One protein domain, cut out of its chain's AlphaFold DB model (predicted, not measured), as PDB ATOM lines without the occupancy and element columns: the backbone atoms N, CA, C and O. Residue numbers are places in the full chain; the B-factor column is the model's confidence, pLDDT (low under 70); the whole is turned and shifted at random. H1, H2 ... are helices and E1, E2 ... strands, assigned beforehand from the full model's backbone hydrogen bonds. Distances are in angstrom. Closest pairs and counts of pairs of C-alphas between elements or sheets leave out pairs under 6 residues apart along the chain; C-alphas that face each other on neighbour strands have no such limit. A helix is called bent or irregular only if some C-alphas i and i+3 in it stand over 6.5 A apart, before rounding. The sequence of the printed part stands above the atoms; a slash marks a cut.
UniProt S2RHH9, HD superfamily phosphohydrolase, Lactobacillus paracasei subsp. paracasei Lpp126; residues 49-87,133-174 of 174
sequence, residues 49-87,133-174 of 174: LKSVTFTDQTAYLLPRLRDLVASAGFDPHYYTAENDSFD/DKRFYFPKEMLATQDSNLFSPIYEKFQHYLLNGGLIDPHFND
ATOM      1  N   LEU A  49     -27.352 -46.224 -42.986       96.81
ATOM      2  CA  LEU A  49     -28.453 -45.705 -43.791       96.81
ATOM      3  C   LEU A  49     -29.727 -46.534 -43.555       96.81
ATOM      4  O   LEU A  49     -29.684 -47.720 -43.209       96.81
ATOM      5  N   LYS A  50     -30.881 -45.895 -43.726       96.69
ATOM      6  CA  LYS A  50     -32.184 -46.563 -43.752       96.69
ATOM      7  C   LYS A  50     -32.543 -46.950 -45.171       96.69
ATOM      8  O   LYS A  50     -31.918 -46.483 -46.112       96.69
ATOM      9  N   SER A  51     -33.526 -47.831 -45.310       96.56
ATOM     10  CA  SER A  51     -34.027 -48.222 -46.618       96.56
ATOM     11  C   SER A  51     -35.504 -48.554 -46.605       96.56
ATOM     12  O   SER A  51     -36.058 -48.939 -45.571       96.56
ATOM     13  N   VAL A  52     -36.105 -48.431 -47.780       96.56
ATOM     14  CA  VAL A  52     -37.497 -48.774 -48.082       96.56
ATOM     15  C   VAL A  52     -37.549 -49.634 -49.332       96.56
ATOM     16  O   VAL A  52     -36.672 -49.525 -50.192       96.56
ATOM     17  N   THR A  53     -38.551 -50.500 -49.419       95.69
ATOM     18  CA  THR A  53     -38.779 -51.315 -50.609       95.69
ATOM     19  C   THR A  53     -39.422 -50.490 -51.717       95.69
ATOM     20  O   THR A  53     -40.172 -49.548 -51.456       95.69
ATOM     21  N   PHE A  54     -39.149 -50.841 -52.966       94.62
ATOM     22  CA  PHE A  54     -39.839 -50.269 -54.116       94.62
ATOM     23  C   PHE A  54     -40.105 -51.337 -55.175       94.62
ATOM     24  O   PHE A  54     -39.526 -52.422 -55.145       94.62
ATOM     25  N   THR A  55     -41.012 -51.038 -56.095       92.12
ATOM     26  CA  THR A  55     -41.342 -51.901 -57.233       92.12
ATOM     27  C   THR A  55     -41.033 -51.170 -58.532       92.12
ATOM     28  O   THR A  55     -40.796 -49.962 -58.533       92.12
ATOM     29  N   ASP A  56     -41.087 -51.867 -59.664       90.88
ATOM     30  CA  ASP A  56     -40.908 -51.225 -60.973       90.88
ATOM     31  C   ASP A  56     -41.950 -50.120 -61.221       90.88
ATOM     32  O   ASP A  56     -41.670 -49.138 -61.905       90.88
ATOM     33  N   GLN A  57     -43.133 -50.233 -60.604       91.88
ATOM     34  CA  GLN A  57     -44.174 -49.210 -60.665       91.88
ATOM     35  C   GLN A  57     -43.857 -47.979 -59.818       91.88
ATOM     36  O   GLN A  57     -44.427 -46.941 -60.102       91.88
ATOM     37  N   THR A  58     -42.996 -48.048 -58.800       94.81
ATOM     38  CA  THR A  58     -42.633 -46.888 -57.959       94.81
ATOM     39  C   THR A  58     -41.202 -46.398 -58.184       94.81
ATOM     40  O   THR A  58     -40.837 -45.329 -57.702       94.81
ATOM     41  N   ALA A  59     -40.404 -47.113 -58.985       95.12
ATOM     42  CA  ALA A  59     -39.017 -46.769 -59.301       95.12
ATOM     43  C   ALA A  59     -38.846 -45.369 -59.931       95.12
ATOM     44  O   ALA A  59     -37.823 -44.713 -59.733       95.12
ATOM     45  N   TYR A  60     -39.855 -44.857 -60.644       96.06
ATOM     46  CA  TYR A  60     -39.798 -43.508 -61.222       96.06
ATOM     47  C   TYR A  60     -39.778 -42.384 -60.168       96.06
ATOM     48  O   TYR A  60     -39.443 -41.249 -60.501       96.06
ATOM     49  N   LEU A  61     -40.109 -42.679 -58.903       96.81
ATOM     50  CA  LEU A  61     -40.060 -41.726 -57.790       96.81
ATOM     51  C   LEU A  61     -38.638 -41.539 -57.234       96.81
ATOM     52  O   LEU A  61     -38.370 -40.547 -56.554       96.81
ATOM     53  N   LEU A  62     -37.707 -42.456 -57.516       97.44
ATOM     54  CA  LEU A  62     -36.360 -42.430 -56.936       97.44
ATOM     55  C   LEU A  62     -35.564 -41.152 -57.251       97.44
ATOM     56  O   LEU A  62     -34.938 -40.623 -56.329       97.44
ATOM     57  N   PRO A  63     -35.589 -40.589 -58.480       97.75
ATOM     58  CA  PRO A  63     -34.961 -39.294 -58.749       97.75
ATOM     59  C   PRO A  63     -35.496 -38.184 -57.836       97.75
ATOM     60  O   PRO A  63     -34.723 -37.420 -57.269       97.75
ATOM     61  N   ARG A  64     -36.813 -38.157 -57.594       97.19
ATOM     62  CA  ARG A  64     -37.440 -37.166 -56.712       97.19
ATOM     63  C   ARG A  64     -36.988 -37.317 -55.260       97.19
ATOM     64  O   ARG A  64     -36.755 -36.317 -54.584       97.19
ATOM     65  N   LEU A  65     -36.853 -38.549 -54.772       97.75
ATOM     66  CA  LEU A  65     -36.342 -38.811 -53.426       97.75
ATOM     67  C   LEU A  65     -34.882 -38.374 -53.280       97.75
ATOM     68  O   LEU A  65     -34.529 -37.783 -52.261       97.75
ATOM     69  N   ARG A  66     -34.050 -38.597 -54.306       98.25
ATOM     70  CA  ARG A  66     -32.666 -38.102 -54.346       98.25
ATOM     71  C   ARG A  66     -32.601 -36.580 -54.286       98.25
ATOM     72  O   ARG A  66     -31.803 -36.057 -53.517       98.25
ATOM     73  N   ASP A  67     -33.475 -35.877 -55.008       98.12
ATOM     74  CA  ASP A  67     -33.553 -34.411 -54.949       98.12
ATOM     75  C   ASP A  67     -33.912 -33.909 -53.544       98.12
ATOM     76  O   ASP A  67     -33.380 -32.900 -53.078       98.12
ATOM     77  N   LEU A  68     -34.811 -34.609 -52.844       97.56
ATOM     78  CA  LEU A  68     -35.180 -34.275 -51.467       97.56
ATOM     79  C   LEU A  68     -34.021 -34.532 -50.493       97.56
ATOM     80  O   LEU A  68     -33.780 -33.700 -49.622       97.56
ATOM     81  N   VAL A  69     -33.278 -35.629 -50.666       97.50
ATOM     82  CA  VAL A  69     -32.051 -35.916 -49.900       97.50
ATOM     83  C   VAL A  69     -30.991 -34.833 -50.144       97.50
ATOM     84  O   VAL A  69     -30.451 -34.281 -49.185       97.50
ATOM     85  N   ALA A  70     -30.779 -34.442 -51.404       97.56
ATOM     86  CA  ALA A  70     -29.885 -33.346 -51.782       97.56
ATOM     87  C   ALA A  70     -30.305 -32.013 -51.149       97.56
ATOM     88  O   ALA A  70     -29.481 -31.287 -50.597       97.56
ATOM     89  N   SER A  71     -31.605 -31.714 -51.165       96.12
ATOM     90  CA  SER A  71     -32.155 -30.483 -50.586       96.12
ATOM     91  C   SER A  71     -32.020 -30.426 -49.058       96.12
ATOM     92  O   SER A  71     -32.035 -29.339 -48.485       96.12
ATOM     93  N   ALA A  72     -31.866 -31.576 -48.396       94.06
ATOM     94  CA  ALA A  72     -31.570 -31.678 -46.969       94.06
ATOM     95  C   ALA A  72     -30.066 -31.573 -46.636       94.06
ATOM     96  O   ALA A  72     -29.694 -31.665 -45.468       94.06
ATOM     97  N   GLY A  73     -29.200 -31.372 -47.639       94.50
ATOM     98  CA  GLY A  73     -27.756 -31.195 -47.462       94.50
ATOM     99  C   GLY A  73     -26.927 -32.478 -47.557       94.50
ATOM    100  O   GLY A  73     -25.733 -32.441 -47.273       94.50
ATOM    101  N   PHE A  74     -27.525 -33.598 -47.966       96.25
ATOM    102  CA  PHE A  74     -26.815 -34.861 -48.175       96.25
ATOM    103  C   PHE A  74     -26.553 -35.086 -49.663       96.25
ATOM    104  O   PHE A  74     -27.494 -35.124 -50.451       96.25
ATOM    105  N   ASP A  75     -25.296 -35.289 -50.060       97.75
ATOM    106  CA  ASP A  75     -24.967 -35.616 -51.450       97.75
ATOM    107  C   ASP A  75     -25.574 -36.984 -51.841       97.75
ATOM    108  O   ASP A  75     -25.148 -38.020 -51.314       97.75
ATOM    109  N   PRO A  76     -26.556 -37.037 -52.761       97.00
ATOM    110  CA  PRO A  76     -27.241 -38.279 -53.092       97.00
ATOM    111  C   PRO A  76     -26.317 -39.320 -53.734       97.00
ATOM    112  O   PRO A  76     -26.660 -40.499 -53.696       97.00
ATOM    113  N   HIS A  77     -25.160 -38.928 -54.283       96.94
ATOM    114  CA  HIS A  77     -24.187 -39.871 -54.832       96.94
ATOM    115  C   HIS A  77     -23.620 -40.811 -53.762       96.94
ATOM    116  O   HIS A  77     -23.440 -41.997 -54.022       96.94
ATOM    117  N   TYR A  78     -23.379 -40.293 -52.555       97.25
ATOM    118  CA  TYR A  78     -22.830 -41.066 -51.439       97.25
ATOM    119  C   TYR A  78     -23.922 -41.559 -50.489       97.25
ATOM    120  O   TYR A  78     -23.859 -42.672 -49.972       97.25
ATOM    121  N   TYR A  79     -24.938 -40.730 -50.249       97.94
ATOM    122  CA  TYR A  79     -25.948 -40.965 -49.220       97.94
ATOM    123  C   TYR A  79     -27.190 -41.710 -49.710       97.94
ATOM    124  O   TYR A  79     -28.067 -42.014 -48.897       97.94
ATOM    125  N   THR A  80     -27.283 -42.026 -51.004       97.94
ATOM    126  CA  THR A  80     -28.341 -42.887 -51.537       97.94
ATOM    127  C   THR A  80     -27.770 -44.042 -52.336       97.94
ATOM    128  O   THR A  80     -26.734 -43.915 -52.979       97.94
ATOM    129  N   ALA A  81     -28.462 -45.174 -52.309       96.19
ATOM    130  CA  ALA A  81     -28.109 -46.339 -53.106       96.19
ATOM    131  C   ALA A  81     -29.369 -47.125 -53.460       96.19
ATOM    132  O   ALA A  81     -30.368 -47.075 -52.742       96.19
ATOM    133  N   GLU A  82     -29.308 -47.866 -54.555       94.50
ATOM    134  CA  GLU A  82     -30.277 -48.906 -54.879       94.50
ATOM    135  C   GLU A  82     -29.567 -50.247 -54.721       94.50
ATOM    136  O   GLU A  82     -28.410 -50.375 -55.111       94.50
ATOM    137  N   ASN A  83     -30.237 -51.222 -54.120       87.81
ATOM    138  CA  ASN A  83     -29.743 -52.591 -54.076       87.81
ATOM    139  C   ASN A  83     -30.897 -53.550 -54.335       87.81
ATOM    140  O   ASN A  83     -32.022 -53.296 -53.894       87.81
ATOM    141  N   ASP A  84     -30.595 -54.653 -55.000       79.38
ATOM    142  CA  ASP A  84     -31.514 -55.763 -55.155       79.38
ATOM    143  C   ASP A  84     -30.948 -56.979 -54.418       79.38
ATOM    144  O   ASP A  84     -29.769 -57.313 -54.531       79.38
ATOM    145  N   SER A  85     -31.789 -57.651 -53.639       68.25
ATOM    146  CA  SER A  85     -31.414 -58.870 -52.919       68.25
ATOM    147  C   SER A  85     -31.044 -60.036 -53.864       68.25
ATOM    148  O   SER A  85     -30.555 -61.059 -53.385       68.25
ATOM    149  N   PHE A  86     -31.221 -59.888 -55.188       61.62
ATOM    150  CA  PHE A  86     -30.688 -60.810 -56.206       61.62
ATOM    151  C   PHE A  86     -29.160 -60.736 -56.400       61.62
ATOM    152  O   PHE A  86     -28.588 -61.699 -56.902       61.62
ATOM    153  N   ASP A  87     -28.491 -59.654 -55.979       51.28
ATOM    154  CA  ASP A  87     -27.034 -59.465 -56.140       51.28
ATOM    155  C   ASP A  87     -26.199 -60.065 -54.988       51.28
ATOM    156  O   ASP A  87     -24.979 -59.888 -54.910       51.28
ATOM    157  N   ASP A 133     -36.217 -58.322 -52.790       79.00
ATOM    158  CA  ASP A 133     -36.769 -56.982 -52.645       79.00
ATOM    159  C   ASP A 133     -35.772 -55.944 -53.172       79.00
ATOM    160  O   ASP A 133     -34.597 -55.935 -52.806       79.00
ATOM    161  N   LYS A 134     -36.260 -55.032 -54.018       91.44
ATOM    162  CA  LYS A 134     -35.508 -53.840 -54.412       91.44
ATOM    163  C   LYS A 134     -35.605 -52.811 -53.303       91.44
ATOM    164  O   LYS A 134     -36.704 -52.511 -52.826       91.44
ATOM    165  N   ARG A 135     -34.466 -52.261 -52.886       95.25
ATOM    166  CA  ARG A 135     -34.380 -51.328 -51.761       95.25
ATOM    167  C   ARG A 135     -33.696 -50.032 -52.158       95.25
ATOM    168  O   ARG A 135     -32.615 -50.048 -52.738       95.25
ATOM    169  N   PHE A 136     -34.304 -48.912 -51.780       97.25
ATOM    170  CA  PHE A 136     -33.704 -47.585 -51.868       97.25
ATOM    171  C   PHE A 136     -33.170 -47.181 -50.494       97.25
ATOM    172  O   PHE A 136     -33.930 -47.168 -49.524       97.25
ATOM    173  N   TYR A 137     -31.875 -46.876 -50.404       97.69
ATOM    174  CA  TYR A 137     -31.182 -46.464 -49.184       97.69
ATOM    175  C   TYR A 137     -31.055 -44.940 -49.094       97.69
ATOM    176  O   TYR A 137     -30.872 -44.276 -50.109       97.69
ATOM    177  N   PHE A 138     -31.139 -44.394 -47.880       98.00
ATOM    178  CA  PHE A 138     -31.108 -42.954 -47.599       98.00
ATOM    179  C   PHE A 138     -30.698 -42.658 -46.136       98.00
ATOM    180  O   PHE A 138     -30.774 -43.551 -45.281       98.00
ATOM    181  N   PRO A 139     -30.289 -41.419 -45.788       97.31
ATOM    182  CA  PRO A 139     -29.944 -41.044 -44.413       97.31
ATOM    183  C   PRO A 139     -31.130 -41.201 -43.457       97.31
ATOM    184  O   PRO A 139     -32.244 -40.771 -43.748       97.31
ATOM    185  N   LYS A 140     -30.903 -41.781 -42.272       95.81
ATOM    186  CA  LYS A 140     -31.953 -41.969 -41.251       95.81
ATOM    187  C   LYS A 140     -32.595 -40.641 -40.831       95.81
ATOM    188  O   LYS A 140     -33.759 -40.612 -40.445       95.81
ATOM    189  N   GLU A 141     -31.823 -39.568 -40.904       94.50
ATOM    190  CA  GLU A 141     -32.172 -38.185 -40.611       94.50
ATOM    191  C   GLU A 141     -33.402 -37.715 -41.404       94.50
ATOM    192  O   GLU A 141     -34.198 -36.946 -40.875       94.50
ATOM    193  N   MET A 142     -33.636 -38.268 -42.602       95.25
ATOM    194  CA  MET A 142     -34.824 -37.980 -43.421       95.25
ATOM    195  C   MET A 142     -36.151 -38.414 -42.768       95.25
ATOM    196  O   MET A 142     -37.216 -37.983 -43.202       95.25
ATOM    197  N   LEU A 143     -36.100 -39.270 -41.738       94.19
ATOM    198  CA  LEU A 143     -37.258 -39.745 -40.968       94.19
ATOM    199  C   LEU A 143     -37.460 -38.975 -39.653       94.19
ATOM    200  O   LEU A 143     -38.249 -39.394 -38.808       94.19
ATOM    201  N   ALA A 144     -36.692 -37.911 -39.414       89.94
ATOM    202  CA  ALA A 144     -36.838 -37.115 -38.205       89.94
ATOM    203  C   ALA A 144     -38.157 -36.323 -38.225       89.94
ATOM    204  O   ALA A 144     -38.532 -35.741 -39.240       89.94
ATOM    205  N   THR A 145     -38.835 -36.272 -37.078       78.12
ATOM    206  CA  THR A 145     -40.141 -35.611 -36.894       78.12
ATOM    207  C   THR A 145     -40.069 -34.365 -36.006       78.12
ATOM    208  O   THR A 145     -41.085 -33.913 -35.495       78.12
ATOM    209  N   GLN A 146     -38.876 -33.821 -35.741       67.75
ATOM    210  CA  GLN A 146     -38.745 -32.709 -34.794       67.75
ATOM    211  C   GLN A 146     -39.139 -31.358 -35.411       67.75
ATOM    212  O   GLN A 146     -38.585 -30.940 -36.429       67.75
ATOM    213  N   ASP A 147     -40.029 -30.643 -34.717       59.28
ATOM    214  CA  ASP A 147     -40.702 -29.403 -35.146       59.28
ATOM    215  C   ASP A 147     -39.800 -28.152 -35.268       59.28
ATOM    216  O   ASP A 147     -40.286 -27.061 -35.554       59.28
ATOM    217  N   SER A 148     -38.486 -28.261 -35.041       59.47
ATOM    218  CA  SER A 148     -37.586 -27.094 -34.936       59.47
ATOM    219  C   SER A 148     -36.380 -27.108 -35.877       59.47
ATOM    220  O   SER A 148     -35.484 -26.274 -35.735       59.47
ATOM    221  N   ASN A 149     -36.338 -28.019 -36.852       67.44
ATOM    222  CA  ASN A 149     -35.222 -28.096 -37.789       67.44
ATOM    223  C   ASN A 149     -35.512 -27.295 -39.071       67.44
ATOM    224  O   ASN A 149     -36.621 -27.325 -39.600       67.44
ATOM    225  N   LEU A 150     -34.501 -26.610 -39.615       81.38
ATOM    226  CA  LEU A 150     -34.625 -25.828 -40.859       81.38
ATOM    227  C   LEU A 150     -35.146 -26.684 -42.033       81.38
ATOM    228  O   LEU A 150     -35.818 -26.182 -42.932       81.38
ATOM    229  N   PHE A 151     -34.852 -27.984 -41.997       85.25
ATOM    230  CA  PHE A 151     -35.192 -28.953 -43.035       85.25
ATOM    231  C   PHE A 151     -36.496 -29.728 -42.783       85.25
ATOM    232  O   PHE A 151     -36.847 -30.570 -43.610       85.25
ATOM    233  N   SER A 152     -37.245 -29.455 -41.704       85.75
ATOM    234  CA  SER A 152     -38.479 -30.195 -41.379       85.75
ATOM    235  C   SER A 152     -39.481 -30.282 -42.548       85.75
ATOM    236  O   SER A 152     -39.933 -31.391 -42.835       85.75
ATOM    237  N   PRO A 153     -39.730 -29.217 -43.345       90.69
ATOM    238  CA  PRO A 153     -40.619 -29.318 -44.509       90.69
ATOM    239  C   PRO A 153     -40.131 -30.284 -45.601       90.69
ATOM    240  O   PRO A 153     -40.927 -30.804 -46.383       90.69
ATOM    241  N   ILE A 154     -38.818 -30.502 -45.710       93.19
ATOM    242  CA  ILE A 154     -38.223 -31.436 -46.677       93.19
ATOM    243  C   ILE A 154     -38.373 -32.866 -46.163       93.19
ATOM    244  O   ILE A 154     -38.763 -33.746 -46.930       93.19
ATOM    245  N   TYR A 155     -38.123 -33.084 -44.870       93.94
ATOM    246  CA  TYR A 155     -38.310 -34.384 -44.226       93.94
ATOM    247  C   TYR A 155     -39.763 -34.838 -44.290       93.94
ATOM    248  O   TYR A 155     -40.019 -35.988 -44.635       93.94
ATOM    249  N   GLU A 156     -40.713 -33.938 -44.050       92.94
ATOM    250  CA  GLU A 156     -42.137 -34.228 -44.212       92.94
ATOM    251  C   GLU A 156     -42.448 -34.643 -45.649       92.94
ATOM    252  O   GLU A 156     -43.005 -35.716 -45.867       92.94
ATOM    253  N   LYS A 157     -42.041 -33.851 -46.652       94.50
ATOM    254  CA  LYS A 157     -42.256 -34.194 -48.071       94.50
ATOM    255  C   LYS A 157     -41.660 -35.546 -48.442       94.50
ATOM    256  O   LYS A 157     -42.299 -36.298 -49.163       94.50
ATOM    257  N   PHE A 158     -40.461 -35.857 -47.954       96.44
ATOM    258  CA  PHE A 158     -39.829 -37.157 -48.173       96.44
ATOM    259  C   PHE A 158     -40.663 -38.290 -47.566       96.44
ATOM    260  O   PHE A 158     -40.930 -39.285 -48.236       96.44
ATOM    261  N   GLN A 159     -41.133 -38.115 -46.330       95.19
ATOM    262  CA  GLN A 159     -41.930 -39.111 -45.612       95.19
ATOM    263  C   GLN A 159     -43.304 -39.374 -46.252       95.19
ATOM    264  O   GLN A 159     -43.798 -40.489 -46.131       95.19
ATOM    265  N   HIS A 160     -43.890 -38.426 -46.994       95.44
ATOM    266  CA  HIS A 160     -45.152 -38.645 -47.725       95.44
ATOM    267  C   HIS A 160     -45.052 -39.711 -48.828       95.44
ATOM    268  O   HIS A 160     -46.068 -40.272 -49.229       95.44
ATOM    269  N   TYR A 161     -43.843 -40.009 -49.308       96.62
ATOM    270  CA  TYR A 161     -43.609 -41.089 -50.267       96.62
ATOM    271  C   TYR A 161     -43.399 -42.450 -49.593       96.62
ATOM    272  O   TYR A 161     -43.169 -43.438 -50.289       96.62
ATOM    273  N   LEU A 162     -43.420 -42.528 -48.257       95.88
ATOM    274  CA  LEU A 162     -43.115 -43.746 -47.510       95.88
ATOM    275  C   LEU A 162     -44.351 -44.238 -46.754       95.88
ATOM    276  O   LEU A 162     -44.938 -43.511 -45.956       95.88
ATOM    277  N   LEU A 163     -44.695 -45.513 -46.923       94.56
ATOM    278  CA  LEU A 163     -45.752 -46.157 -46.148       94.56
ATOM    279  C   LEU A 163     -45.386 -47.613 -45.859       94.56
ATOM    280  O   LEU A 163     -45.034 -48.366 -46.761       94.56
ATOM    281  N   ASN A 164     -45.469 -48.019 -44.588       92.69
ATOM    282  CA  ASN A 164     -45.216 -49.399 -44.141       92.69
ATOM    283  C   ASN A 164     -43.879 -49.997 -44.627       92.69
ATOM    284  O   ASN A 164     -43.774 -51.195 -44.872       92.69
ATOM    285  N   GLY A 165     -42.844 -49.161 -44.759       92.00
ATOM    286  CA  GLY A 165     -41.519 -49.588 -45.213       92.00
ATOM    287  C   GLY A 165     -41.367 -49.735 -46.730       92.00
ATOM    288  O   GLY A 165     -40.303 -50.181 -47.157       92.00
ATOM    289  N   GLY A 166     -42.369 -49.341 -47.521       94.50
ATOM    290  CA  GLY A 166     -42.314 -49.283 -48.981       94.50
ATOM    291  C   GLY A 166     -42.560 -47.880 -49.539       94.50
ATOM    292  O   GLY A 166     -43.064 -46.998 -48.836       94.50
ATOM    293  N   LEU A 167     -42.191 -47.680 -50.804       95.56
ATOM    294  CA  LEU A 167     -42.501 -46.469 -51.560       95.56
ATOM    295  C   LEU A 167     -43.944 -46.466 -52.058       95.56
ATOM    296  O   LEU A 167     -44.429 -47.468 -52.585       95.56
ATOM    297  N   ILE A 168     -44.586 -45.308 -51.950       95.62
ATOM    298  CA  ILE A 168     -45.902 -45.010 -52.516       95.62
ATOM    299  C   ILE A 168     -45.833 -43.721 -53.334       95.62
ATOM    300  O   ILE A 168     -45.044 -42.829 -53.018       95.62
ATOM    301  N   ASP A 169     -46.678 -43.602 -54.360       93.19
ATOM    302  CA  ASP A 169     -46.965 -42.290 -54.940       93.19
ATOM    303  C   ASP A 169     -48.189 -41.687 -54.225       93.19
ATOM    304  O   ASP A 169     -49.296 -42.217 -54.371       93.19
ATOM    305  N   PRO A 170     -48.030 -40.590 -53.460       87.00
ATOM    306  CA  PRO A 170     -49.150 -39.922 -52.805       87.00
ATOM    307  C   PRO A 170     -50.193 -39.365 -53.789       87.00
ATOM    308  O   PRO A 170     -51.311 -39.090 -53.370       87.00
ATOM    309  N   HIS A 171     -49.871 -39.209 -55.077       79.69
ATOM    310  CA  HIS A 171     -50.790 -38.689 -56.094       79.69
ATOM    311  C   HIS A 171     -51.739 -39.740 -56.696       79.69
ATOM    312  O   HIS A 171     -52.643 -39.366 -57.440       79.69
ATOM    313  N   PHE A 172     -51.556 -41.030 -56.389       66.44
ATOM    314  CA  PHE A 172     -52.400 -42.128 -56.893       66.44
ATOM    315  C   PHE A 172     -53.243 -42.815 -55.805       66.44
ATOM    316  O   PHE A 172     -53.889 -43.821 -56.084       66.44
ATOM    317  N   ASN A 173     -53.245 -42.289 -54.576       52.69
ATOM    318  CA  ASN A 173     -54.000 -42.829 -53.439       52.69
ATOM    319  C   ASN A 173     -55.351 -42.112 -53.196       52.69
ATOM    320  O   ASN A 173     -55.799 -42.051 -52.051       52.69
ATOM    321  N   ASP A 174     -55.993 -41.617 -54.261       38.31
ATOM    322  CA  ASP A 174     -57.376 -41.099 -54.271       38.31
ATOM    323  C   ASP A 174     -58.299 -41.973 -55.142       38.31
ATOM    324  O   ASP A 174     -57.911 -42.296 -56.291       38.31
TER     325      ASP A 174
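Overview. This is residues 49 to 87 and 133 to 174 of the 174 residues of the protein "HD superfamily phosphohydrolase" of Lactobacillus paracasei subsp. paracasei Lpp126 (UniProt S2RHH9). A small antiparallel sheet of three strands, in the order E1, E3, E2, is covered on one face by the long helix H1. H4 packs beside H1, off the sheet, with the short H3 next to it. There are 81 printed residues, with four named helices and three strands in the order E1 H1 H2 E2 E3 H3 H4, of mixed class. The whole is compact, with a radius of gyration of the C-alphas of 12.4 A, and spans 40 by 34 by 19 A.

Arrangement. E1, residues 50 to 54, and E3, residues 134 to 138, are antiparallel; N 52 and O 136 are within hydrogen-bond range at 3.1 A. E3 and E2, residues 81 to 84, are antiparallel, with N 137 and O 81 within range at 2.8 A. H1, residues 59 to 71, is on the sheet over E3, at a height of 9.8 A, and runs along the strands, at 4 degrees to E3 on the local plane; this gives two layers, a helix on one face of a sheet. E1, H1, H2, residues 76 to 79, and E2 form a split strand-helix-strand unit, E3 between its strands, with a right-handed crossover. H1, with residues 66 to 70 alone, and H2 touch only at the corner, the closest C-alphas being those of Arg 66 and Pro 76, 5.6 A. H2 and H3, residues 140 to 143, only just on the sheet with 5 pairs of C-alphas within 10 A each, only graze it. H4, residues 152 to 159, touches H1 at a shallow tilt of 17 degrees, opposite ways, the closest C-alphas being those of Leu 68 and Ile 154, 6.3 A. H4 touches H3, the closest C-alphas being those of Met 142 and Tyr 155, 5.1 A. Every O i to N i+4 pair is within range in H4, and 7 of 9 in H1; H2 and H3 are too short for such a pair.

Along the chain. E1 begins at C-alpha 50 (-32.184, -46.563, -43.752) and is 13.4 A long. H1, 19.7 A, is irregular, but only just: C-alphas 60 and 63 are 6.9 A apart. E3 is 13.6 A, and H4, 10.5 A, ends at C-alpha 159 (-41.930, -39.111, -45.612).

Size, cuts and confidence. Residues 88 to 132 are not printed; C-alphas 87 and 133 are 10.6 A apart across the cut. Of the links printed whole, H3 to H4 is short and the others are tight. Residues 160 to 174, the chain's last, hold no named element, but 162 to 163 pair antiparallel with 166 to 167. The model's pLDDT is under 70 at residues 85 to 87, 146 to 149 and 172 to 174.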